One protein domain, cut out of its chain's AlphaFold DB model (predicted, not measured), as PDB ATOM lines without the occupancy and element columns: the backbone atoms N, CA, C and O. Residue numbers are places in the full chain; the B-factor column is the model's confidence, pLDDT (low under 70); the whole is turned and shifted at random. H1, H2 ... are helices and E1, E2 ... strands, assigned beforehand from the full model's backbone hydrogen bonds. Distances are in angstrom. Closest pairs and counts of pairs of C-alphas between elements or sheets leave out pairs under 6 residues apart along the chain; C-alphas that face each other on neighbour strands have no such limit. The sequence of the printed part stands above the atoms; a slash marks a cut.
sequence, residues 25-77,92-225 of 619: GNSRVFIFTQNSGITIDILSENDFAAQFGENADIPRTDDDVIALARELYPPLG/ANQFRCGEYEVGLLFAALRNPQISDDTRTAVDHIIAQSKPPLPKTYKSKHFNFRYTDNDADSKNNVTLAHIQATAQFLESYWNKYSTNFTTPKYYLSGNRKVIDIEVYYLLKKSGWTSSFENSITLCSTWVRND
ATOM      1  N   GLY A  25     179.078 166.026 112.240       42.47
ATOM      2  CA  GLY A  25     178.742 164.625 112.105       42.47
ATOM      3  C   GLY A  25     179.977 163.841 112.519       42.47
ATOM      4  O   GLY A  25     181.091 164.217 112.163       42.47
ATOM      5  N   ASN A  26     179.781 162.799 113.319       46.81
ATOM      6  CA  ASN A  26     180.825 161.880 113.752       46.81
ATOM      7  C   ASN A  26     181.479 161.208 112.529       46.81
ATOM      8  O   ASN A  26     181.130 160.080 112.184       46.81
ATOM      9  N   SER A  27     182.401 161.886 111.847       59.84
ATOM     10  CA  SER A  27     183.205 161.288 110.789       59.84
ATOM     11  C   SER A  27     184.187 160.333 111.456       59.84
ATOM     12  O   SER A  27     185.130 160.755 112.130       59.84
ATOM     13  N   ARG A  28     183.931 159.032 111.322       87.38
ATOM     14  CA  ARG A  28     184.873 157.992 111.734       87.38
ATOM     15  C   ARG A  28     186.118 158.133 110.863       87.38
ATOM     16  O   ARG A  28     186.007 158.223 109.649       87.38
ATOM     17  N   VAL A  29     187.297 158.153 111.469       89.06
ATOM     18  CA  VAL A  29     188.567 158.285 110.745       89.06
ATOM     19  C   VAL A  29     189.269 156.933 110.724       89.06
ATOM     20  O   VAL A  29     189.354 156.277 111.761       89.06
ATOM     21  N   PHE A  30     189.786 156.526 109.566       89.44
ATOM     22  CA  PHE A  30     190.689 155.383 109.445       89.44
ATOM     23  C   PHE A  30     192.119 155.877 109.205       89.44
ATOM     24  O   PHE A  30     192.371 156.717 108.335       89.44
ATOM     25  N   ILE A  31     193.057 155.356 109.996       88.94
ATOM     26  CA  ILE A  31     194.470 155.732 109.958       88.94
ATOM     27  C   ILE A  31     195.260 154.545 109.420       88.94
ATOM     28  O   ILE A  31     195.240 153.468 110.013       88.94
ATOM     29  N   PHE A  32     195.975 154.757 108.319       88.31
ATOM     30  CA  PHE A  32     196.872 153.754 107.758       88.31
ATOM     31  C   PHE A  32     198.080 153.595 108.688       88.31
ATOM     32  O   PHE A  32     198.732 154.574 109.058       88.31
ATOM     33  N   THR A  33     198.359 152.359 109.092       86.00
ATOM     34  CA  THR A  33     199.407 152.023 110.066       86.00
ATOM     35  C   THR A  33     200.749 151.756 109.397       86.00
ATOM     36  O   THR A  33     201.787 152.099 109.961       86.00
ATOM     37  N   GLN A  34     200.740 151.181 108.191       82.81
ATOM     38  CA  GLN A  34     201.951 150.884 107.425       82.81
ATOM     39  C   GLN A  34     202.342 152.063 106.529       82.81
ATOM     40  O   GLN A  34     203.526 152.349 106.346       82.81
ATOM     41  N   ASN A  35     201.355 152.804 106.025       78.69
ATOM     42  CA  ASN A  35     201.562 153.977 105.181       78.69
ATOM     43  C   ASN A  35     201.303 155.274 105.954       78.69
ATOM     44  O   ASN A  35     200.319 155.984 105.740       78.69
ATOM     45  N   SER A  36     202.222 155.584 106.877       64.94
ATOM     46  CA  SER A  36     202.160 156.793 107.705       64.94
ATOM     47  C   SER A  36     201.957 158.057 106.854       64.94
ATOM     48  O   SER A  36     202.676 158.269 105.874       64.94
ATOM     49  N   GLY A  37     200.996 158.898 107.247       67.81
ATOM     50  CA  GLY A  37     200.651 160.139 106.543       67.81
ATOM     51  C   GLY A  37     199.405 160.059 105.656       67.81
ATOM     52  O   GLY A  37     198.997 161.099 105.135       67.81
ATOM     53  N   ILE A  38     198.791 158.875 105.529       79.12
ATOM     54  CA  ILE A  38     197.470 158.687 104.923       79.12
ATOM     55  C   ILE A  38     196.429 158.573 106.039       79.12
ATOM     56  O   ILE A  38     196.507 157.729 106.934       79.12
ATOM     57  N   THR A  39     195.442 159.457 106.003       83.00
ATOM     58  CA  THR A  39     194.307 159.456 106.925       83.00
ATOM     59  C   THR A  39     193.063 159.735 106.110       83.00
ATOM     60  O   THR A  39     193.033 160.706 105.354       83.00
ATOM     61  N   ILE A  40     192.064 158.868 106.237       88.69
ATOM     62  CA  ILE A  40     190.829 158.985 105.468       88.69
ATOM     63  C   ILE A  40     189.634 159.121 106.403       88.69
ATOM     64  O   ILE A  40     189.458 158.348 107.346       88.69
ATOM     65  N   ASP A  41     188.789 160.101 106.106       92.00
ATOM     66  CA  ASP A  41     187.490 160.232 106.752       92.00
ATOM     67  C   ASP A  41     186.515 159.257 106.097       92.00
ATOM     68  O   ASP A  41     186.263 159.348 104.888       92.00
ATOM     69  N   ILE A  42     185.945 158.359 106.892       94.44
ATOM     70  CA  ILE A  42     184.809 157.530 106.506       94.44
ATOM     71  C   ILE A  42     183.565 158.413 106.569       94.44
ATOM     72  O   ILE A  42     183.218 158.972 107.614       94.44
ATOM     73  N   LEU A  43     182.926 158.566 105.416       95.06
ATOM     74  CA  LEU A  43     181.771 159.434 105.237       95.06
ATOM     75  C   LEU A  43     180.488 158.779 105.752       95.06
ATOM     76  O   LEU A  43     180.395 157.557 105.853       95.06
ATOM     77  N   SER A  44     179.466 159.594 106.016       95.06
ATOM     78  CA  SER A  44     178.097 159.080 106.090       95.06
ATOM     79  C   SER A  44     177.630 158.626 104.700       95.06
ATOM     80  O   SER A  44     178.168 159.071 103.684       95.06
ATOM     81  N   GLU A  45     176.611 157.767 104.624       94.38
ATOM     82  CA  GLU A  45     176.057 157.331 103.330       94.38
ATOM     83  C   GLU A  45     175.577 158.514 102.484       94.38
ATOM     84  O   GLU A  45     175.840 158.568 101.282       94.38
ATOM     85  N   ASN A  46     174.935 159.494 103.125       95.25
ATOM     86  CA  ASN A  46     174.439 160.696 102.463       95.25
ATOM     87  C   ASN A  46     175.586 161.558 101.927       95.25
ATOM     88  O   ASN A  46     175.523 162.001 100.782       95.25
ATOM     89  N   ASP A  47     176.645 161.764 102.715       95.06
ATOM     90  CA  ASP A  47     177.801 162.555 102.277       95.06
ATOM     91  C   ASP A  47     178.564 161.839 101.159       95.06
ATOM     92  O   ASP A  47     178.986 162.465 100.185       95.06
ATOM     93  N   PHE A  48     178.694 160.513 101.257       95.31
ATOM     94  CA  PHE A  48     179.298 159.702 100.210       95.31
ATOM     95  C   PHE A  48     178.502 159.794  98.907       95.31
ATOM     96  O   PHE A  48     179.071 160.048  97.846       95.31
ATOM     97  N   ALA A  49     177.180 159.616  98.971       95.25
ATOM     98  CA  ALA A  49     176.305 159.716  97.811       95.25
ATOM     99  C   ALA A  49     176.330 161.126  97.201       95.25
ATOM    100  O   ALA A  49     176.417 161.260  95.983       95.25
ATOM    101  N   ALA A  50     176.334 162.176  98.025       93.44
ATOM    102  CA  ALA A  50     176.413 163.555  97.552       93.44
ATOM    103  C   ALA A  50     177.750 163.869  96.861       93.44
ATOM    104  O   ALA A  50     177.775 164.584  95.861       93.44
ATOM    105  N   GLN A  51     178.862 163.337  97.376       93.00
ATOM    106  CA  GLN A  51     180.197 163.640  96.859       93.00
ATOM    107  C   GLN A  51     180.614 162.745  95.677       93.00
ATOM    108  O   GLN A  51     181.300 163.198  94.757       93.00
ATOM    109  N   PHE A  52     180.224 161.472  95.711       95.94
ATOM    110  CA  PHE A  52     180.743 160.415  94.843       95.94
ATOM    111  C   PHE A  52     179.649 159.558  94.192       95.94
ATOM    112  O   PHE A  52     179.957 158.662  93.410       95.94
ATOM    113  N   GLY A  53     178.368 159.791  94.493       92.31
ATOM    114  CA  GLY A  53     177.253 158.973  93.998       92.31
ATOM    115  C   GLY A  53     177.122 158.954  92.476       92.31
ATOM    116  O   GLY A  53     176.732 157.936  91.916       92.31
ATOM    117  N   GLU A  54     177.520 160.032  91.797       92.44
ATOM    118  CA  GLU A  54     177.502 160.105  90.329       92.44
ATOM    119  C   GLU A  54     178.701 159.411  89.661       92.44
ATOM    120  O   GLU A  54     178.709 159.252  88.439       92.44
ATOM    121  N   ASN A  55     179.723 159.001  90.426       94.44
ATOM    122  CA  ASN A  55     180.868 158.288  89.871       94.44
ATOM    123  C   ASN A  55     180.657 156.770  89.966       94.44
ATOM    124  O   ASN A  55     180.854 156.158  91.022       94.44
ATOM    125  N   ALA A  56     180.259 156.184  88.839       93.94
ATOM    126  CA  ALA A  56     180.052 154.747  88.690       93.94
ATOM    127  C   ALA A  56     181.363 153.942  88.690       93.94
ATOM    128  O   ALA A  56     181.322 152.745  88.950       93.94
ATOM    129  N   ASP A  57     182.508 154.586  88.444       95.19
ATOM    130  CA  ASP A  57     183.805 153.907  88.371       95.19
ATOM    131  C   ASP A  57     184.385 153.610  89.764       95.19
ATOM    132  O   ASP A  57     185.368 152.887  89.878       95.19
ATOM    133  N   ILE A  58     183.813 154.179  90.832       96.94
ATOM    134  CA  ILE A  58     184.271 153.939  92.205       96.94
ATOM    135  C   ILE A  58     183.790 152.557  92.666       96.94
ATOM    136  O   ILE A  58     182.570 152.375  92.777       96.94
ATOM    137  N   PRO A  59     184.705 151.635  93.029       97.31
ATOM    138  CA  PRO A  59     184.355 150.350  93.626       97.31
ATOM    139  C   PRO A  59     183.435 150.495  94.841       97.31
ATOM    140  O   PRO A  59     183.631 151.372  95.688       97.31
ATOM    141  N   ARG A  60     182.413 149.638  94.934       96.06
ATOM    142  CA  ARG A  60     181.403 149.700  96.010       96.06
ATOM    143  C   ARG A  60     181.399 148.489  96.930       96.06
ATOM    144  O   ARG A  60     180.720 148.541  97.951       96.06
ATOM    145  N   THR A  61     182.138 147.443  96.580       97.94
ATOM    146  CA  THR A  61     182.263 146.218  97.368       97.94
ATOM    147  C   THR A  61     183.692 146.062  97.875       97.94
ATOM    148  O   THR A  61     184.629 146.616  97.296       97.94
ATOM    149  N   ASP A  62     183.854 145.301  98.953       98.44
ATOM    150  CA  ASP A  62     185.165 144.982  99.518       98.44
ATOM    151  C   ASP A  62     186.072 144.284  98.488       98.44
ATOM    152  O   ASP A  62     187.222 144.685  98.300       98.44
ATOM    153  N   ASP A  63     185.534 143.307  97.752       98.19
ATOM    154  CA  ASP A  63     186.282 142.552  96.742       98.19
ATOM    155  C   ASP A  63     186.775 143.448  95.598       98.19
ATOM    156  O   ASP A  63     187.945 143.370  95.210       98.19
ATOM    157  N   ASP A  64     185.923 144.349  95.097       98.00
ATOM    158  CA  ASP A  64     186.298 145.276  94.024       98.00
ATOM    159  C   ASP A  64     187.366 146.280  94.492       98.00
ATOM    160  O   ASP A  64     188.271 146.633  93.730       98.00
ATOM    161  N   VAL A  65     187.299 146.729  95.753       98.38
ATOM    162  CA  VAL A  65     188.317 147.610  96.352       98.38
ATOM    163  C   VAL A  65     189.666 146.901  96.440       98.38
ATOM    164  O   VAL A  65     190.689 147.475  96.058       98.38
ATOM    165  N   ILE A  66     189.687 145.647  96.900       98.25
ATOM    166  CA  ILE A  66     190.913 144.843  96.970       98.25
ATOM    167  C   ILE A  66     191.472 144.562  95.573       98.25
ATOM    168  O   ILE A  66     192.691 144.628  95.379       98.25
ATOM    169  N   ALA A  67     190.612 144.273  94.594       96.81
ATOM    170  CA  ALA A  67     191.019 144.054  93.210       96.81
ATOM    171  C   ALA A  67     191.693 145.302  92.618       96.81
ATOM    172  O   ALA A  67     192.813 145.203  92.111       96.81
ATOM    173  N   LEU A  68     191.071 146.478  92.769       96.31
ATOM    174  CA  LEU A  68     191.650 147.743  92.310       96.31
ATOM    175  C   LEU A  68     192.970 148.057  93.028       96.31
ATOM    176  O   LEU A  68     193.944 148.453  92.387       96.31
ATOM    177  N   ALA A  69     193.043 147.842  94.345       95.88
ATOM    178  CA  ALA A  69     194.276 148.052  95.100       95.88
ATOM    179  C   ALA A  69     195.426 147.186  94.561       95.88
ATOM    180  O   ALA A  69     196.522 147.699  94.355       95.88
ATOM    181  N   ARG A  70     195.184 145.903  94.268       93.50
ATOM    182  CA  ARG A  70     196.199 144.998  93.695       93.50
ATOM    183  C   ARG A  70     196.608 145.372  92.273       93.50
ATOM    184  O   ARG A  70     197.755 145.137  91.898       93.50
ATOM    185  N   GLU A  71     195.698 145.935  91.481       90.19
ATOM    186  CA  GLU A  71     196.021 146.418  90.137       90.19
ATOM    187  C   GLU A  71     196.970 147.625  90.181       90.19
ATOM    188  O   GLU A  71     197.933 147.686  89.407       90.19
ATOM    189  N   LEU A  72     196.696 148.569  91.088       89.69
ATOM    190  CA  LEU A  72     197.470 149.804  91.249       89.69
ATOM    191  C   LEU A  72     198.796 149.588  91.977       89.69
ATOM    192  O   LEU A  72     199.793 150.227  91.644       89.69
ATOM    193  N   TYR A  73     198.805 148.666  92.934       90.19
ATOM    194  CA  TYR A  73     199.926 148.372  93.818       90.19
ATOM    195  C   TYR A  73     200.316 146.889  93.698       90.19
ATOM    196  O   TYR A  73     200.117 146.112  94.636       90.19
ATOM    197  N   PRO A  74     200.849 146.459  92.536       86.75
ATOM    198  CA  PRO A  74     201.269 145.078  92.349       86.75
ATOM    199  C   PRO A  74     202.458 144.734  93.266       86.75
ATOM    200  O   PRO A  74     203.269 145.613  93.575       86.75
ATOM    201  N   PRO A  75     202.613 143.462  93.680       85.56
ATOM    202  CA  PRO A  75     203.762 143.038  94.474       85.56
ATOM    203  C   PRO A  75     205.094 143.305  93.764       85.56
ATOM    204  O   PRO A  75     205.200 143.193  92.538       85.56
ATOM    205  N   LEU A  76     206.136 143.599  94.547       83.44
ATOM    206  CA  LEU A  76     207.492 143.783  94.030       83.44
ATOM    207  C   LEU A  76     207.970 142.549  93.248       83.44
ATOM    208  O   LEU A  76     207.749 141.410  93.656       83.44
ATOM    209  N   GLY A  77     208.662 142.782  92.129       69.38
ATOM    210  CA  GLY A  77     209.262 141.723  91.311       69.38
ATOM    211  C   GLY A  77     208.299 140.975  90.382       69.38
ATOM    212  O   GLY A  77     208.745 140.106  89.637       69.38
ATOM    213  N   ALA A  92     206.245 153.483  77.281       46.22
ATOM    214  CA  ALA A  92     207.322 154.314  77.830       46.22
ATOM    215  C   ALA A  92     207.333 155.742  77.255       46.22
ATOM    216  O   ALA A  92     207.866 156.658  77.887       46.22
ATOM    217  N   ASN A  93     206.729 155.946  76.081       51.00
ATOM    218  CA  ASN A  93     206.629 157.251  75.431       51.00
ATOM    219  C   ASN A  93     205.314 157.989  75.707       51.00
ATOM    220  O   ASN A  93     205.240 159.193  75.452       51.00
ATOM    221  N   GLN A  94     204.308 157.307  76.259       65.31
ATOM    222  CA  GLN A  94     203.025 157.898  76.624       65.31
ATOM    223  C   GLN A  94     203.010 158.235  78.114       65.31
ATOM    224  O   GLN A  94     203.024 157.361  78.977       65.31
ATOM    225  N   PHE A  95     202.946 159.525  78.428       72.88
ATOM    226  CA  PHE A  95     202.653 159.975  79.786       72.88
ATOM    227  C   PHE A  95     201.301 159.423  80.250       72.88
ATOM    228  O   PHE A  95     200.296 159.564  79.549       72.88
ATOM    229  N   ARG A  96     201.268 158.836  81.445       83.56
ATOM    230  CA  ARG A  96     200.053 158.293  82.055       83.56
ATOM    231  C   ARG A  96     200.034 158.662  83.530       83.56
ATOM    232  O   ARG A  96     200.735 158.034  84.325       83.56
ATOM    233  N   CYS A  97     199.229 159.659  83.880       91.25
ATOM    234  CA  CYS A  97     198.973 159.993  85.274       91.25
ATOM    235  C   CYS A  97     198.144 158.882  85.942       91.25
ATOM    236  O   CYS A  97     197.323 158.222  85.295       91.25
ATOM    237  N   GLY A  98     198.404 158.628  87.223       92.56
ATOM    238  CA  GLY A  98     197.617 157.728  88.070       92.56
ATOM    239  C   GLY A  98     196.641 158.438  89.013       92.56
ATOM    240  O   GLY A  98     196.055 157.760  89.853       92.56
ATOM    241  N   GLU A  99     196.483 159.767  88.921       95.19
ATOM    242  CA  GLU A  99     195.618 160.555  89.819       95.19
ATOM    243  C   GLU A  99     194.202 159.992  89.876       95.19
ATOM    244  O   GLU A  99     193.679 159.764  90.968       95.19
ATOM    245  N   TYR A 100     193.613 159.703  88.712       93.88
ATOM    246  CA  TYR A 100     192.244 159.216  88.640       93.88
ATOM    247  C   TYR A 100     192.074 157.877  89.353       93.88
ATOM    248  O   TYR A 100     191.211 157.755  90.218       93.88
ATOM    249  N   GLU A 101     192.886 156.872  89.020       94.12
ATOM    250  CA  GLU A 101     192.701 155.525  89.560       94.12
ATOM    251  C   GLU A 101     193.036 155.446  91.054       94.12
ATOM    252  O   GLU A 101     192.297 154.826  91.821       94.12
ATOM    253  N   VAL A 102     194.086 156.144  91.499       94.75
ATOM    254  CA  VAL A 102     194.387 156.291  92.932       94.75
ATOM    255  C   VAL A 102     193.255 157.052  93.635       94.75
ATOM    256  O   VAL A 102     192.833 156.685  94.733       94.75
ATOM    257  N   GLY A 103     192.694 158.068  92.978       95.62
ATOM    258  CA  GLY A 103     191.513 158.795  93.427       95.62
ATOM    259  C   GLY A 103     190.279 157.911  93.601       95.62
ATOM    260  O   GLY A 103     189.584 158.060  94.604       95.62
ATOM    261  N   LEU A 104     190.022 156.978  92.678       96.88
ATOM    262  CA  LEU A 104     188.930 156.003  92.786       96.88
ATOM    263  C   LEU A 104     189.111 155.090  93.998       96.88
ATOM    264  O   LEU A 104     188.157 154.898  94.751       96.88
ATOM    265  N   LEU A 105     190.326 154.574  94.213       97.31
ATOM    266  CA  LEU A 105     190.632 153.718  95.360       97.31
ATOM    267  C   LEU A 105     190.374 154.455  96.679       97.31
ATOM    268  O   LEU A 105     189.621 153.972  97.523       97.31
ATOM    269  N   PHE A 106     190.947 155.647  96.857       96.25
ATOM    270  CA  PHE A 106     190.755 156.395  98.099       96.25
ATOM    271  C   PHE A 106     189.336 156.924  98.265       96.25
ATOM    272  O   PHE A 106     188.846 156.955  99.391       96.25
ATOM    273  N   ALA A 107     188.643 157.283  97.183       96.44
ATOM    274  CA  ALA A 107     187.223 157.586  97.260       96.44
ATOM    275  C   ALA A 107     186.443 156.359  97.753       96.44
ATOM    276  O   ALA A 107     185.696 156.490  98.713       96.44
ATOM    277  N   ALA A 108     186.675 155.162  97.200       97.62
ATOM    278  CA  ALA A 108     186.014 153.932  97.640       97.62
ATOM    279  C   ALA A 108     186.263 153.627  99.122       97.62
ATOM    280  O   ALA A 108     185.328 153.317  99.855       97.62
ATOM    281  N   LEU A 109     187.491 153.805  99.610       97.00
ATOM    282  CA  LEU A 109     187.830 153.563 101.015       97.00
ATOM    283  C   LEU A 109     187.088 154.490 101.996       97.00
ATOM    284  O   LEU A 109     186.964 154.156 103.177       97.00
ATOM    285  N   ARG A 110     186.550 155.627 101.538       95.94
ATOM    286  CA  ARG A 110     185.702 156.520 102.351       95.94
ATOM    287  C   ARG A 110     184.243 156.067 102.437       95.94
ATOM    288  O   ARG A 110     183.480 156.659 103.197       95.94
ATOM    289  N   ASN A 111     183.845 155.053 101.668       96.44
ATOM    290  CA  ASN A 111     182.490 154.509 101.675       96.44
ATOM    291  C   ASN A 111     182.225 153.780 103.003       96.44
ATOM    292  O   ASN A 111     182.965 152.846 103.323       96.44
ATOM    293  N   PRO A 112     181.181 154.147 103.771       95.38
ATOM    294  CA  PRO A 112     180.880 153.500 105.051       95.38
ATOM    295  C   PRO A 112     180.554 152.007 104.935       95.38
ATOM    296  O   PRO A 112     180.652 151.301 105.934       95.38
ATOM    297  N   GLN A 113     180.195 151.531 103.738       96.38
ATOM    298  CA  GLN A 113     179.898 150.121 103.468       96.38
ATOM    299  C   GLN A 113     181.149 149.256 103.268       96.38
ATOM    300  O   GLN A 113     181.056 148.035 103.338       96.38
ATOM    301  N   ILE A 114     182.315 149.868 103.038       98.00
ATOM    302  CA  ILE A 114     183.585 149.138 102.964       98.00
ATOM    303  C   ILE A 114     184.043 148.811 104.382       98.00
ATOM    304  O   ILE A 114     183.982 149.678 105.260       98.00
ATOM    305  N   SER A 115     184.495 147.581 104.621       97.19
ATOM    306  CA  SER A 115     184.914 147.134 105.954       97.19
ATOM    307  C   SER A 115     186.298 147.662 106.355       97.19
ATOM    308  O   SER A 115     187.140 147.997 105.519       97.19
ATOM    309  N   ASP A 116     186.564 147.735 107.662       95.50
ATOM    310  CA  ASP A 116     187.897 148.104 108.166       95.50
ATOM    311  C   ASP A 116     188.951 147.025 107.890       95.50
ATOM    312  O   ASP A 116     190.128 147.354 107.728       95.50
ATOM    313  N   ASP A 117     188.534 145.764 107.766       97.62
ATOM    314  CA  ASP A 117     189.407 144.666 107.347       97.62
ATOM    315  C   ASP A 117     189.894 144.897 105.915       97.62
ATOM    316  O   ASP A 117     191.092 144.799 105.647       97.62
ATOM    317  N   THR A 118     189.004 145.326 105.015       98.25
ATOM    318  CA  THR A 118     189.384 145.734 103.657       98.25
ATOM    319  C   THR A 118     190.328 146.932 103.669       98.25
ATOM    320  O   THR A 118     191.350 146.908 102.984       98.25
ATOM    321  N   ARG A 119     190.066 147.968 104.479       97.19
ATOM    322  CA  ARG A 119     190.982 149.124 104.593       97.19
ATOM    323  C   ARG A 119     192.371 148.717 105.089       97.19
ATOM    324  O   ARG A 119     193.376 149.186 104.559       97.19
ATOM    325  N   THR A 120     192.425 147.814 106.063       96.31
ATOM    326  CA  THR A 120     193.673 147.262 106.608       96.31
ATOM    327  C   THR A 120     194.408 146.426 105.562       96.31
ATOM    328  O   THR A 120     195.618 146.563 105.386       96.31
ATOM    329  N   ALA A 121     193.686 145.604 104.803       97.12
ATOM    330  CA  ALA A 121     194.258 144.835 103.707       97.12
ATOM    331  C   ALA A 121     194.822 145.745 102.602       97.12
ATOM    332  O   ALA A 121     195.911 145.473 102.096       97.12
ATOM    333  N   VAL A 122     194.148 146.852 102.267       96.81
ATOM    334  CA  VAL A 122     194.682 147.847 101.322       96.81
ATOM    335  C   VAL A 122     195.945 148.524 101.863       96.81
ATOM    336  O   VAL A 122     196.909 148.657 101.112       96.81
ATOM    337  N   ASP A 123     196.000 148.889 103.149       95.19
ATOM    338  CA  ASP A 123     197.224 149.414 103.785       95.19
ATOM    339  C   ASP A 123     198.405 148.440 103.613       95.19
ATOM    340  O   ASP A 123     199.497 148.831 103.192       95.19
ATOM    341  N   HIS A 124     198.170 147.142 103.833       94.94
ATOM    342  CA  HIS A 124     199.183 146.112 103.599       94.94
ATOM    343  C   HIS A 124     199.585 145.975 102.126       94.94
ATOM    344  O   HIS A 124     200.781 145.885 101.844       94.94
ATOM    345  N   ILE A 125     198.629 145.994 101.191       95.31
ATOM    346  CA  ILE A 125     198.901 145.913  99.746       95.31
ATOM    347  C   ILE A 125     199.801 147.075  99.305       95.31
ATOM    348  O   ILE A 125     200.833 146.850  98.670       95.31
ATOM    349  N   ILE A 126     199.461 148.307  99.695       92.44
ATOM    350  CA  ILE A 126     200.258 149.493  99.356       92.44
ATOM    351  C   ILE A 126     201.673 149.349  99.927       92.44
ATOM    352  O   ILE A 126     202.650 149.512  99.194       92.44
ATOM    353  N   ALA A 127     201.801 148.974 101.204       91.06
ATOM    354  CA  ALA A 127     203.102 148.842 101.857       91.06
ATOM    355  C   ALA A 127     204.003 147.782 101.196       91.06
ATOM    356  O   ALA A 127     205.208 147.990 101.072       91.06
ATOM    357  N   GLN A 128     203.428 146.665 100.742       91.62
ATOM    358  CA  GLN A 128     204.159 145.568 100.095       91.62
ATOM    359  C   GLN A 128     204.561 145.864  98.644       91.62
ATOM    360  O   GLN A 128     205.495 145.250  98.132       91.62
ATOM    361  N   SER A 129     203.871 146.789  97.977       89.62
ATOM    362  CA  SER A 129     204.158 147.179  96.588       89.62
ATOM    363  C   SER A 129     205.314 148.173  96.443       89.62
ATOM    364  O   SER A 129     205.778 148.446  95.336       89.62
ATOM    365  N   LYS A 130     205.774 148.745  97.560       90.69
ATOM    366  CA  LYS A 130     206.744 149.833  97.576       90.69
ATOM    367  C   LYS A 130     208.145 149.315  97.909       90.69
ATOM    368  O   LYS A 130     208.327 148.704  98.964       90.69
ATOM    369  N   PRO A 131     209.161 149.591  97.071       92.62
ATOM    370  CA  PRO A 131     210.525 149.208  97.401       92.62
ATOM    371  C   PRO A 131     211.041 150.037  98.587       92.62
ATOM    372  O   PRO A 131     210.577 151.161  98.811       92.62
ATOM    373  N   PRO A 132     212.030 149.539  99.347       92.88
ATOM    374  CA  PRO A 132     212.671 150.331 100.387       92.88
ATOM    375  C   PRO A 132     213.246 151.636  99.816       92.88
ATOM    376  O   PRO A 132     214.022 151.617  98.863       92.88
ATOM    377  N   LEU A 133     212.913 152.776 100.433       95.38
ATOM    378  CA  LEU A 133     213.395 154.109 100.040       95.38
ATOM    379  C   LEU A 133     214.285 154.725 101.139       95.38
ATOM    380  O   LEU A 133     213.876 155.692 101.790       95.38
ATOM    381  N   PRO A 134     215.477 154.159 101.413       97.00
ATOM    382  CA  PRO A 134     216.287 154.534 102.573       97.00
ATOM    383  C   PRO A 134     216.941 155.914 102.446       97.00
ATOM    384  O   PRO A 134     217.369 156.487 103.449       97.00
ATOM    385  N   LYS A 135     217.061 156.459 101.230       98.19
ATOM    386  CA  LYS A 135     217.719 157.747 101.001       98.19
ATOM    387  C   LYS A 135     216.718 158.880 101.063       98.19
ATOM    388  O   LYS A 135     215.595 158.772 100.573       98.19
ATOM    389  N   THR A 136     217.157 159.995 101.640       97.94
ATOM    390  CA  THR A 136     216.351 161.209 101.730       97.94
ATOM    391  C   THR A 136     217.106 162.422 101.216       97.94
ATOM    392  O   THR A 136     218.326 162.518 101.333       97.94
ATOM    393  N   TYR A 137     216.365 163.363 100.643       98.38
ATOM    394  CA  TYR A 137     216.871 164.680 100.270       98.38
ATOM    395  C   TYR A 137     215.806 165.722 100.595       98.38
ATOM    396  O   TYR A 137     214.620 165.483 100.387       98.38
ATOM    397  N   LYS A 138     216.201 166.876 101.131       97.75
ATOM    398  CA  LYS A 138     215.261 167.929 101.531       97.75
ATOM    399  C   LYS A 138     215.573 169.214 100.781       97.75
ATOM    400  O   LYS A 138     216.717 169.655 100.742       97.75
ATOM    401  N   SER A 139     214.526 169.818 100.240       97.56
ATOM    402  CA  SER A 139     214.515 171.180  99.705       97.56
ATOM    403  C   SER A 139     213.625 172.065 100.588       97.56
ATOM    404  O   SER A 139     213.289 171.678 101.712       97.56
ATOM    405  N   LYS A 140     213.252 173.265 100.133       97.25
ATOM    406  CA  LYS A 140     212.473 174.209 100.946       97.25
ATOM    407  C   LYS A 140     211.079 173.646 101.232       97.25
ATOM    408  O   LYS A 140     210.699 173.569 102.407       97.25
ATOM    409  N   HIS A 141     210.385 173.190 100.192       98.38
ATOM    410  CA  HIS A 141     209.003 172.712 100.236       98.38
ATOM    411  C   HIS A 141     208.855 171.199 100.016       98.38
ATOM    412  O   HIS A 141     207.754 170.683 100.187       98.38
ATOM    413  N   PHE A 142     209.928 170.471  99.680       98.44
ATOM    414  CA  PHE A 142     209.830 169.041  99.360       98.44
ATOM    415  C   PHE A 142     210.780 168.163 100.174       98.44
ATOM    416  O   PHE A 142     211.971 168.472 100.301       98.44
ATOM    417  N   ASN A 143     210.258 167.037 100.668       97.75
ATOM    418  CA  ASN A 143     211.028 165.956 101.281       97.75
ATOM    419  C   ASN A 143     211.019 164.734 100.355       97.75
ATOM    420  O   ASN A 143     209.993 164.088 100.192       97.75
ATOM    421  N   PHE A 144     212.160 164.387  99.778       98.44
ATOM    422  CA  PHE A 144     212.301 163.238  98.892       98.44
ATOM    423  C   PHE A 144     212.657 161.974  99.665       98.44
ATOM    424  O   PHE A 144     213.504 162.020 100.561       98.44
ATOM    425  N   ARG A 145     212.074 160.850  99.246       98.00
ATOM    426  CA  ARG A 145     212.445 159.478  99.602       98.00
ATOM    427  C   ARG A 145     212.732 158.699  98.322       98.00
ATOM    428  O   ARG A 145     211.918 158.719  97.399       98.00
ATOM    429  N   TYR A 146     213.890 158.051  98.252       98.12
ATOM    430  CA  TYR A 146     214.327 157.313  97.065       98.12
ATOM    431  C   TYR A 146     215.321 156.196  97.411       98.12
ATOM    432  O   TYR A 146     215.769 156.059  98.553       98.12
ATOM    433  N   THR A 147     215.685 155.413  96.400       97.12
ATOM    434  CA  THR A 147     216.752 154.412  96.452       97.12
ATOM    435  C   THR A 147     217.654 154.540  95.227       97.12
ATOM    436  O   THR A 147     217.232 155.015  94.171       97.12
ATOM    437  N   ASP A 148     218.919 154.163  95.375       96.44
ATOM    438  CA  ASP A 148     219.893 154.080  94.283       96.44
ATOM    439  C   ASP A 148     220.615 152.727  94.229       96.44
ATOM    440  O   ASP A 148     221.551 152.570  93.449       96.44
ATOM    441  N   ASN A 149     220.175 151.766  95.047       95.19
ATOM    442  CA  ASN A 149     220.770 150.438  95.165       95.19
ATOM    443  C   ASN A 149     219.722 149.352  95.481       95.19
ATOM    444  O   ASN A 149     219.970 148.433  96.259       95.19
ATOM    445  N   ASP A 150     218.521 149.487  94.926       94.19
ATOM    446  CA  ASP A 150     217.523 148.423  94.890       94.19
ATOM    447  C   ASP A 150     217.940 147.323  93.903       94.19
ATOM    448  O   ASP A 150     218.605 147.601  92.897       94.19
ATOM    449  N   ALA A 151     217.538 146.083  94.196       91.19
ATOM    450  CA  ALA A 151     217.824 144.930  93.348       91.19
ATOM    451  C   ALA A 151     217.164 145.057  91.966       91.19
ATOM    452  O   ALA A 151     217.771 144.676  90.962       91.19
ATOM    453  N   ASP A 152     215.962 145.640  91.887       89.31
ATOM    454  CA  ASP A 152     215.388 146.049  90.612       89.31
ATOM    455  C   ASP A 152     215.927 147.433  90.232       89.31
ATOM    456  O   ASP A 152     215.492 148.483  90.711       89.31
ATOM    457  N   SER A 153     216.871 147.431  89.290       90.44
ATOM    458  CA  SER A 153     217.498 148.647  88.765       90.44
ATOM    459  C   SER A 153     216.516 149.678  88.195       90.44
ATOM    460  O   SER A 153     216.879 150.850  88.046       90.44
ATOM    461  N   LYS A 154     215.267 149.294  87.893       90.50
ATOM    462  CA  LYS A 154     214.231 150.245  87.486       90.50
ATOM    463  C   LYS A 154     213.904 151.224  88.604       90.50
ATOM    464  O   LYS A 154     213.630 152.374  88.277       90.50
ATOM    465  N   ASN A 155     213.989 150.834  89.876       92.88
ATOM    466  CA  ASN A 155     213.715 151.700  91.029       92.88
ATOM    467  C   ASN A 155     214.794 152.771  91.256       92.88
ATOM    468  O   ASN A 155     214.511 153.818  91.838       92.88
ATOM    469  N   ASN A 156     216.014 152.534  90.772       95.00
ATOM    470  CA  ASN A 156     217.186 153.311  91.158       95.00
ATOM    471  C   ASN A 156     217.263 154.683  90.469       95.00
ATOM    472  O   ASN A 156     217.168 154.808  89.244       95.00
ATOM    473  N   VAL A 157     217.527 155.723  91.267       97.38
ATOM    474  CA  VAL A 157     217.806 157.096  90.813       97.38
ATOM    475  C   VAL A 157     218.990 157.689  91.576       97.38
ATOM    476  O   VAL A 157     219.161 157.442  92.762       97.38
ATOM    477  N   THR A 158     219.815 158.506  90.920       98.06
ATOM    478  CA  THR A 158     220.969 159.150  91.565       98.06
ATOM    479  C   THR A 158     220.549 160.386  92.364       98.06
ATOM    480  O   THR A 158     219.525 161.011  92.079       98.06
ATOM    481  N   LEU A 159     221.388 160.817  93.315       98.31
ATOM    482  CA  LEU A 159     221.188 162.092  94.019       98.31
ATOM    483  C   LEU A 159     221.108 163.282  93.045       98.31
ATOM    484  O   LEU A 159     220.301 164.182  93.257       98.31
ATOM    485  N   ALA A 160     221.887 163.269  91.957       98.50
ATOM    486  CA  ALA A 160     221.845 164.317  90.940       98.50
ATOM    487  C   ALA A 160     220.470 164.398  90.254       98.50
ATOM    488  O   ALA A 160     219.952 165.495  90.044       98.50
ATOM    489  N   HIS A 161     219.835 163.254  89.964       98.31
ATOM    490  CA  HIS A 161     218.466 163.243  89.443       98.31
ATOM    491  C   HIS A 161     217.479 163.844  90.447       98.31
ATOM    492  O   HIS A 161     216.654 164.670  90.068       98.31
ATOM    493  N   ILE A 162     217.591 163.477  91.727       98.69
ATOM    494  CA  ILE A 162     216.723 163.990  92.796       98.69
ATOM    495  C   ILE A 162     216.890 165.502  92.989       98.69
ATOM    496  O   ILE A 162     215.897 166.224  93.072       98.69
ATOM    497  N   GLN A 163     218.126 166.000  93.004       98.62
ATOM    498  CA  GLN A 163     218.415 167.431  93.113       98.62
ATOM    499  C   GLN A 163     217.860 168.216  91.920       98.62
ATOM    500  O   GLN A 163     217.253 169.267  92.115       98.62
ATOM    501  N   ALA A 164     217.995 167.691  90.698       98.31
ATOM    502  CA  ALA A 164     217.408 168.303  89.509       98.31
ATOM    503  C   ALA A 164     215.868 168.333  89.579       98.31
ATOM    504  O   ALA A 164     215.259 169.366  89.306       98.31
ATOM    505  N   THR A 165     215.225 167.241  90.014       98.56
ATOM    506  CA  THR A 165     213.765 167.204  90.234       98.56
ATOM    507  C   THR A 165     213.330 168.246  91.262       98.56
ATOM    508  O   THR A 165     212.369 168.978  91.029       98.56
ATOM    509  N   ALA A 166     214.055 168.360  92.377       98.69
ATOM    510  CA  ALA A 166     213.772 169.342  93.417       98.69
ATOM    511  C   ALA A 166     213.854 170.781  92.898       98.69
ATOM    512  O   ALA A 166     212.975 171.583  93.195       98.69
ATOM    513  N   GLN A 167     214.861 171.103  92.083       98.50
ATOM    514  CA  GLN A 167     214.988 172.430  91.476       98.50
ATOM    515  C   GLN A 167     213.777 172.781  90.600       98.50
ATOM    516  O   GLN A 167     213.252 173.892  90.701       98.50
ATOM    517  N   PHE A 168     213.292 171.839  89.783       98.12
ATOM    518  CA  PHE A 168     212.086 172.060  88.980       98.12
ATOM    519  C   PHE A 168     210.840 172.225  89.848       98.12
ATOM    520  O   PHE A 168     210.106 173.195  89.666       98.12
ATOM    521  N   LEU A 169     210.626 171.340  90.824       98.69
ATOM    522  CA  LEU A 169     209.476 171.417  91.725       98.69
ATOM    523  C   LEU A 169     209.452 172.721  92.536       98.69
ATOM    524  O   LEU A 169     208.390 173.318  92.683       98.69
ATOM    525  N   GLU A 170     210.599 173.220  93.004       98.69
ATOM    526  CA  GLU A 170     210.700 174.517  93.692       98.69
ATOM    527  C   GLU A 170     210.385 175.697  92.763       98.69
ATOM    528  O   GLU A 170     209.675 176.632  93.143       98.69
ATOM    529  N   SER A 171     210.868 175.647  91.519       98.56
ATOM    530  CA  SER A 171     210.537 176.647  90.501       98.56
ATOM    531  C   SER A 171     209.031 176.672  90.211       98.56
ATOM    532  O   SER A 171     208.395 177.729  90.259       98.56
ATOM    533  N   TYR A 172     208.429 175.499  89.996       98.69
ATOM    534  CA  TYR A 172     206.995 175.363  89.755       98.69
ATOM    535  C   TYR A 172     206.163 175.746  90.973       98.69
ATOM    536  O   TYR A 172     205.164 176.438  90.813       98.69
ATOM    537  N   TRP A 173     206.587 175.395  92.188       98.69
ATOM    538  CA  TRP A 173     205.930 175.827  93.420       98.69
ATOM    539  C   TRP A 173     205.797 177.349  93.475       98.69
ATOM    540  O   TRP A 173     204.710 177.866  93.741       98.69
ATOM    541  N   ASN A 174     206.885 178.074  93.197       98.44
ATOM    542  CA  ASN A 174     206.882 179.537  93.194       98.44
ATOM    543  C   ASN A 174     205.992 180.090  92.073       98.44
ATOM    544  O   ASN A 174     205.156 180.962  92.328       98.44
ATOM    545  N   LYS A 175     206.124 179.553  90.853       98.38
ATOM    546  CA  LYS A 175     205.311 179.962  89.698       98.38
ATOM    547  C   LYS A 175     203.821 179.740  89.963       98.38
ATOM    548  O   LYS A 175     203.023 180.651  89.769       98.38
ATOM    549  N   TYR A 176     203.438 178.576  90.477       98.62
ATOM    550  CA  TYR A 176     202.047 178.238  90.771       98.62
ATOM    551  C   TYR A 176     201.485 179.021  91.952       98.62
ATOM    552  O   TYR A 176     200.368 179.522  91.861       98.62
ATOM    553  N   SER A 177     202.261 179.204  93.022       98.44
ATOM    554  CA  SER A 177     201.837 180.013  94.171       98.44
ATOM    555  C   SER A 177     201.592 181.474  93.796       98.44
ATOM    556  O   SER A 177     200.710 182.104  94.369       98.44
ATOM    557  N   THR A 178     202.357 182.002  92.838       97.88
ATOM    558  CA  THR A 178     202.205 183.379  92.342       97.88
ATOM    559  C   THR A 178     201.008 183.497  91.402       97.88
ATOM    560  O   THR A 178     200.172 184.389  91.539       97.88
ATOM    561  N   ASN A 179     200.909 182.576  90.445       97.81
ATOM    562  CA  ASN A 179     200.005 182.731  89.312       97.81
ATOM    563  C   ASN A 179     198.634 182.099  89.558       97.81
ATOM    564  O   ASN A 179     197.642 182.600  89.039       97.81
ATOM    565  N   PHE A 180     198.549 181.081  90.413       98.25
ATOM    566  CA  PHE A 180     197.319 180.381  90.779       98.25
ATOM    567  C   PHE A 180     197.060 180.497  92.287       98.25
ATOM    568  O   PHE A 180     196.643 181.549  92.766       98.25
ATOM    569  N   THR A 181     197.301 179.411  93.018       97.25
ATOM    570  CA  THR A 181     197.236 179.302  94.473       97.25
ATOM    571  C   THR A 181     198.370 178.388  94.932       97.25
ATOM    572  O   THR A 181     198.909 177.610  94.140       97.25
ATOM    573  N   THR A 182     198.746 178.465  96.208       97.94
ATOM    574  CA  THR A 182     199.791 177.593  96.756       97.94
ATOM    575  C   THR A 182     199.376 176.120  96.615       97.94
ATOM    576  O   THR A 182     198.270 175.780  97.050       97.94
ATOM    577  N   PRO A 183     200.226 175.242  96.044       98.44
ATOM    578  CA  PRO A 183     199.945 173.806  95.958       98.44
ATOM    579  C   PRO A 183     199.596 173.211  97.328       98.44
ATOM    580  O   PRO A 183     200.192 173.615  98.320       98.44
ATOM    581  N   LYS A 184     198.656 172.261  97.415       97.12
ATOM    582  CA  LYS A 184     198.245 171.643  98.686       97.12
ATOM    583  C   LYS A 184     199.449 171.028  99.405       97.12
ATOM    584  O   LYS A 184     200.196 170.242  98.821       97.12
ATOM    585  N   TYR A 185     199.609 171.354 100.683       96.06
ATOM    586  CA  TYR A 185     200.738 170.951 101.523       96.06
ATOM    587  C   TYR A 185     200.269 170.571 102.927       96.06
ATOM    588  O   TYR A 185     199.169 170.942 103.338       96.06
ATOM    589  N   TYR A 186     201.141 169.901 103.677       94.19
ATOM    590  CA  TYR A 186     201.008 169.753 105.124       94.19
ATOM    591  C   TYR A 186     202.051 170.608 105.853       94.19
ATOM    592  O   TYR A 186     203.024 171.085 105.258       94.19
ATOM    593  N   LEU A 187     201.828 170.852 107.145       95.00
ATOM    594  CA  LEU A 187     202.778 171.571 107.987       95.00
ATOM    595  C   LEU A 187     203.701 170.583 108.699       95.00
ATOM    596  O   LEU A 187     203.249 169.740 109.468       95.00
ATOM    597  N   SER A 188     205.003 170.716 108.461       91.56
ATOM    598  CA  SER A 188     206.051 170.043 109.230       91.56
ATOM    599  C   SER A 188     206.762 171.097 110.078       91.56
ATOM    600  O   SER A 188     207.621 171.841 109.591       91.56
ATOM    601  N   GLY A 189     206.317 171.250 111.329       90.62
ATOM    602  CA  GLY A 189     206.614 172.445 112.120       90.62
ATOM    603  C   GLY A 189     206.077 173.699 111.417       90.62
ATOM    604  O   GLY A 189     204.919 173.739 111.017       90.62
ATOM    605  N   ASN A 190     206.937 174.697 111.192       91.62
ATOM    606  CA  ASN A 190     206.567 175.937 110.488       91.62
ATOM    607  C   ASN A 190     206.768 175.873 108.960       91.62
ATOM    608  O   ASN A 190     206.620 176.885 108.273       91.62
ATOM    609  N   ARG A 191     207.146 174.713 108.406       94.31
ATOM    610  CA  ARG A 191     207.404 174.551 106.968       94.31
ATOM    611  C   ARG A 191     206.175 174.003 106.254       94.31
ATOM    612  O   ARG A 191     205.564 173.046 106.718       94.31
ATOM    613  N   LYS A 192     205.878 174.576 105.087       97.00
ATOM    614  CA  LYS A 192     204.921 174.033 104.114       97.00
ATOM    615  C   LYS A 192     205.626 172.942 103.316       97.00
ATOM    616  O   LYS A 192     206.626 173.249 102.670       97.00
ATOM    617  N   VAL A 193     205.153 171.704 103.408       97.06
ATOM    618  CA  VAL A 193     205.862 170.533 102.882       97.06
ATOM    619  C   VAL A 193     204.949 169.630 102.049       97.06
ATOM    620  O   VAL A 193     203.766 169.471 102.354       97.06
ATOM    621  N   ILE A 194     205.523 169.036 101.003       97.25
ATOM    622  CA  ILE A 194     204.992 167.892 100.253       97.25
ATOM    623  C   ILE A 194     206.062 166.791 100.256       97.25
ATOM    624  O   ILE A 194     207.241 167.067 100.016       97.25
ATOM    625  N   ASP A 195     205.663 165.550 100.517       97.12
ATOM    626  CA  ASP A 195     206.579 164.413 100.402       97.12
ATOM    627  C   ASP A 195     206.669 163.951  98.944       97.12
ATOM    628  O   ASP A 195     205.675 163.921  98.228       97.12
ATOM    629  N   ILE A 196     207.863 163.594  98.484       98.19
ATOM    630  CA  ILE A 196     208.094 163.065  97.141       98.19
ATOM    631  C   ILE A 196     208.664 161.661  97.266       98.19
ATOM    632  O   ILE A 196     209.681 161.454  97.929       98.19
ATOM    633  N   GLU A 197     208.035 160.702  96.606       97.12
ATOM    634  CA  GLU A 197     208.497 159.318  96.562       97.12
ATOM    635  C   GLU A 197     208.922 158.973  95.146       97.12
ATOM    636  O   GLU A 197     208.194 159.251  94.197       97.12
ATOM    637  N   VAL A 198     210.117 158.404  94.994       97.56
ATOM    638  CA  VAL A 198     210.661 158.081  93.672       97.56
ATOM    639  C   VAL A 198     211.027 156.609  93.606       97.56
ATOM    640  O   VAL A 198     211.966 156.172  94.269       97.56
ATOM    641  N   TYR A 199     210.281 155.868  92.792       94.75
ATOM    642  CA  TYR A 199     210.499 154.455  92.484       94.75
ATOM    643  C   TYR A 199     209.805 154.091  91.166       94.75
ATOM    644  O   TYR A 199     209.166 154.942  90.546       94.75
ATOM    645  N   TYR A 200     209.977 152.865  90.676       91.06
ATOM    646  CA  TYR A 200     209.386 152.466  89.403       91.06
ATOM    647  C   TYR A 200     207.872 152.287  89.531       91.06
ATOM    648  O   TYR A 200     207.398 151.560  90.401       91.06
ATOM    649  N   LEU A 201     207.123 152.917  88.626       87.56
ATOM    650  CA  LEU A 201     205.675 152.774  88.522       87.56
ATOM    651  C   LEU A 201     205.341 152.080  87.208       87.56
ATOM    652  O   LEU A 201     205.698 152.550  86.124       87.56
ATOM    653  N   LEU A 202     204.634 150.961  87.296       80.88
ATOM    654  CA  LEU A 202     204.219 150.220  86.117       80.88
ATOM    655  C   LEU A 202     203.170 151.027  85.332       80.88
ATOM    656  O   LEU A 202     202.119 151.363  85.870       80.88
ATOM    657  N   LYS A 203     203.448 151.323  84.052       78.50
ATOM    658  CA  LYS A 203     202.561 152.056  83.117       78.50
ATOM    659  C   LYS A 203     202.130 153.454  83.572       78.50
ATOM    660  O   LYS A 203     201.178 154.000  83.012       78.50
ATOM    661  N   LYS A 204     202.796 154.037  84.568       87.12
ATOM    662  CA  LYS A 204     202.475 155.363  85.103       87.12
ATOM    663  C   LYS A 204     203.727 156.232  85.140       87.12
ATOM    664  O   LYS A 204     204.826 155.753  85.420       87.12
ATOM    665  N   SER A 205     203.568 157.513  84.832       89.56
ATOM    666  CA  SER A 205     204.634 158.518  84.926       89.56
ATOM    667  C   SER A 205     204.739 159.086  86.341       89.56
ATOM    668  O   SER A 205     205.840 159.343  86.832       89.56
ATOM    669  N   GLY A 206     203.602 159.236  87.006       94.00
ATOM    670  CA  GLY A 206     203.470 159.723  88.367       94.00
ATOM    671  C   GLY A 206     202.010 159.711  88.795       94.00
ATOM    672  O   GLY A 206     201.121 159.384  88.002       94.00
ATOM    673  N   TRP A 207     201.785 160.022  90.063       94.75
ATOM    674  CA  TRP A 207     200.463 160.327  90.589       94.75
ATOM    675  C   TRP A 207     200.559 161.107  91.896       94.75
ATOM    676  O   TRP A 207     201.567 161.110  92.609       94.75
ATOM    677  N   THR A 208     199.444 161.715  92.258       95.06
ATOM    678  CA  THR A 208     199.158 162.228  93.594       95.06
ATOM    679  C   THR A 208     197.655 162.201  93.780       95.06
ATOM    680  O   THR A 208     196.930 162.283  92.799       95.06
ATOM    681  N   SER A 209     197.158 162.152  95.007       93.81
ATOM    682  CA  SER A 209     195.729 162.306  95.268       93.81
ATOM    683  C   SER A 209     195.455 163.445  96.243       93.81
ATOM    684  O   SER A 209     196.324 163.910  96.992       93.81
ATOM    685  N   SER A 210     194.203 163.897  96.267       93.06
ATOM    686  CA  SER A 210     193.735 164.867  97.256       93.06
ATOM    687  C   SER A 210     193.749 164.318  98.692       93.06
ATOM    688  O   SER A 210     193.633 165.107  99.632       93.06
ATOM    689  N   PHE A 211     193.918 163.005  98.875       89.38
ATOM    690  CA  PHE A 211     193.885 162.315 100.169       89.38
ATOM    691  C   PHE A 211     195.275 162.082 100.767       89.38
ATOM    692  O   PHE A 211     195.398 161.782 101.950       89.38
ATOM    693  N   GLU A 212     196.325 162.263  99.970       87.81
ATOM    694  CA  GLU A 212     197.699 161.995 100.379       87.81
ATOM    695  C   GLU A 212     198.484 163.288 100.611       87.81
ATOM    696  O   GLU A 212     198.153 164.373 100.121       87.81
ATOM    697  N   ASN A 213     199.579 163.171 101.357       89.56
ATOM    698  CA  ASN A 213     200.555 164.245 101.546       89.56
ATOM    699  C   ASN A 213     201.748 164.149 100.586       89.56
ATOM    700  O   ASN A 213     202.654 164.987 100.645       89.56
ATOM    701  N   SER A 214     201.725 163.157  99.693       93.88
ATOM    702  CA  SER A 214     202.809 162.827  98.783       93.88
ATOM    703  C   SER A 214     202.466 163.041  97.308       93.88
ATOM    704  O   SER A 214     201.305 163.071  96.887       93.88
ATOM    705  N   ILE A 215     203.525 163.188  96.516       97.25
ATOM    706  CA  ILE A 215     203.542 162.932  95.078       97.25
ATOM    707  C   ILE A 215     204.472 161.740  94.855       97.25
ATOM    708  O   ILE A 215     205.600 161.733  95.355       97.25
ATOM    709  N   THR A 216     204.030 160.771  94.065       96.62
ATOM    710  CA  THR A 216     204.860 159.649  93.637       96.62
ATOM    711  C   THR A 216     205.281 159.862  92.190       96.62
ATOM    712  O   THR A 216     204.449 160.115  91.321       96.62
ATOM    713  N   LEU A 217     206.583 159.780  91.919       97.19
ATOM    714  CA  LEU A 217     207.163 159.975  90.591       97.19
ATOM    715  C   LEU A 217     207.862 158.703  90.123       97.19
ATOM    716  O   LEU A 217     208.651 158.109  90.858       97.19
ATOM    717  N   CYS A 218     207.640 158.335  88.862       94.38
ATOM    718  CA  CYS A 218     208.298 157.184  88.269       94.38
ATOM    719  C   CYS A 218     209.798 157.448  88.076       94.38
ATOM    720  O   CYS A 218     210.216 158.405  87.416       94.38
ATOM    721  N   SER A 219     210.632 156.573  88.625       94.94
ATOM    722  CA  SER A 219     212.097 156.638  88.545       94.94
ATOM    723  C   SER A 219     212.633 156.671  87.104       94.94
ATOM    724  O   SER A 219     213.623 157.351  86.830       94.94
ATOM    725  N   THR A 220     212.002 155.976  86.148       91.25
ATOM    726  CA  THR A 220     212.381 156.026  84.719       91.25
ATOM    727  C   THR A 220     212.169 157.421  84.133       91.25
ATOM    728  O   THR A 220     213.024 157.912  83.396       91.25
ATOM    729  N   TRP A 221     211.091 158.098  84.529       90.44
ATOM    730  CA  TRP A 221     210.789 159.466  84.116       90.44
ATOM    731  C   TRP A 221     211.728 160.475  84.777       90.44
ATOM    732  O   TRP A 221     212.232 161.369  84.105       90.44
ATOM    733  N   VAL A 222     212.045 160.294  86.062       95.00
ATOM    734  CA  VAL A 222     212.986 161.153  86.805       95.00
ATOM    735  C   VAL A 222     214.416 161.096  86.241       95.00
ATOM    736  O   VAL A 222     215.147 162.092  86.309       95.00
ATOM    737  N   ARG A 223     214.824 159.962  85.656       94.25
ATOM    738  CA  ARG A 223     216.134 159.797  84.996       94.25
ATOM    739  C   ARG A 223     216.259 160.575  83.682       94.25
ATOM    740  O   ARG A 223     217.367 160.943  83.307       94.25
ATOM    741  N   ASN A 224     215.153 160.852  82.998       91.62
ATOM    742  CA  ASN A 224     215.147 161.578  81.730       91.62
ATOM    743  C   ASN A 224     214.840 163.067  81.971       91.62
ATOM    744  O   ASN A 224     213.792 163.391  82.520       91.62
ATOM    745  N   ASP A 225     215.726 163.985  81.559       90.69
ATOM    746  CA  ASP A 225     215.574 165.419  81.876       90.69
ATOM    747  C   ASP A 225     214.249 166.012  81.385       90.69
ATOM    748  O   ASP A 225     213.557 166.709  82.129       90.69
TER     749      ASP A 225
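AT A GLANCE: This is residues 25 to 77 and 92 to 225 of the 619 residues of an uncharacterized protein of Syntrophobacter fumaroxidans (strain DSM 10017 / MPOB) (UniProt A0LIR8). The domain has two halves side by side: in the first, H2, H3 and H4 make a small group of helices with the short E1-E2 hairpin near the ends of H3 and H4 and H1 at the far end; in the second, long H5 packs over one face of a five-strand sheet. Residues 175 to 180 stick out. The printed part has 187 residues, with six named helices and seven named strands in the order E1 E2 H1 H2 H3 H4 E3 E4 H5 E5 E6 E7 H6. The larger sheet is branched and mixed; the class is mixed, helices and strands. The whole is compact, with a radius of gyration of the C-alphas of 17.2 A and spans of 47 by 41 by 32 A.

HOW THE PARTS SIT: E1, residues 28 to 31, and E2, residues 39 to 42, form an antiparallel hairpin, with N 30 and O 40 2.9 A apart, within hydrogen-bond range. H1, residues 45 to 52, is close to but not clearly touching H3, residues 99 to 109; their closest C-alphas, Phe 52 and Ala 107, are 7.5 A apart. H2, residues 62 to 72, touches H3 at Val 65 and Leu 105, 6.6 A between C-alphas, at a shallow tilt of 26 degrees, opposite ways. H2 also touches H4, residues 116 to 129, at a shallow tilt of 13 degrees, the same way; the closest C-alphas, Asp 62 and Thr 118, are 6.0 A apart. E3, residues 135 to 138, and E4, residues 142 to 146, form an antiparallel hairpin, with N 144 and O 137 2.8 A apart. H5, residues 159 to 179, is on this sheet at a height of 7.6 A; it lies over E4 and runs along the strands, at 27 degrees to E4 on the local plane. E5, residues 186 to 188, and E6, residues 191 to 199, form an antiparallel hairpin, with N 193 and O 186 2.9 A apart. E6 has E4 on one side, parallel, with N 145 and O 196 2.8 A apart; on the other side are E5 and parallel E7, residues 214 to 218, with N 217 and O 197 2.8 A apart. H6, residues 219 to 223, only grazes the sheet and touches residues 161 to 165 of H5, the closest C-alphas being those of His 161 and Arg 223, 6.1 A apart. In H1 to H6 every O i to N i+4 pair is within hydrogen-bond range.

IN THESE COORDINATES: E1 begins at C-alpha 28 (184.873, 157.992, 111.734). H4 is 20.0 A long from first to last C-alpha, H5 29.9 A and E6 25.0 A. H6 ends at C-alpha 223 (216.134, 159.797, 84.996).

THE WHOLE: The C-alphas of Asn 46 and Ala 160, the two farthest apart, are 48.9 A apart. Residues 78 to 91 are not printed, and C-alphas 77 and 92 stand 18.5 A apart across the cut. The links E4 to H5 and E6 to E7 are long. Mean pLDDT of the printed part is 92.4; residues 25 to 27, 36 to 37, 77 and 92 to 94 are under 70.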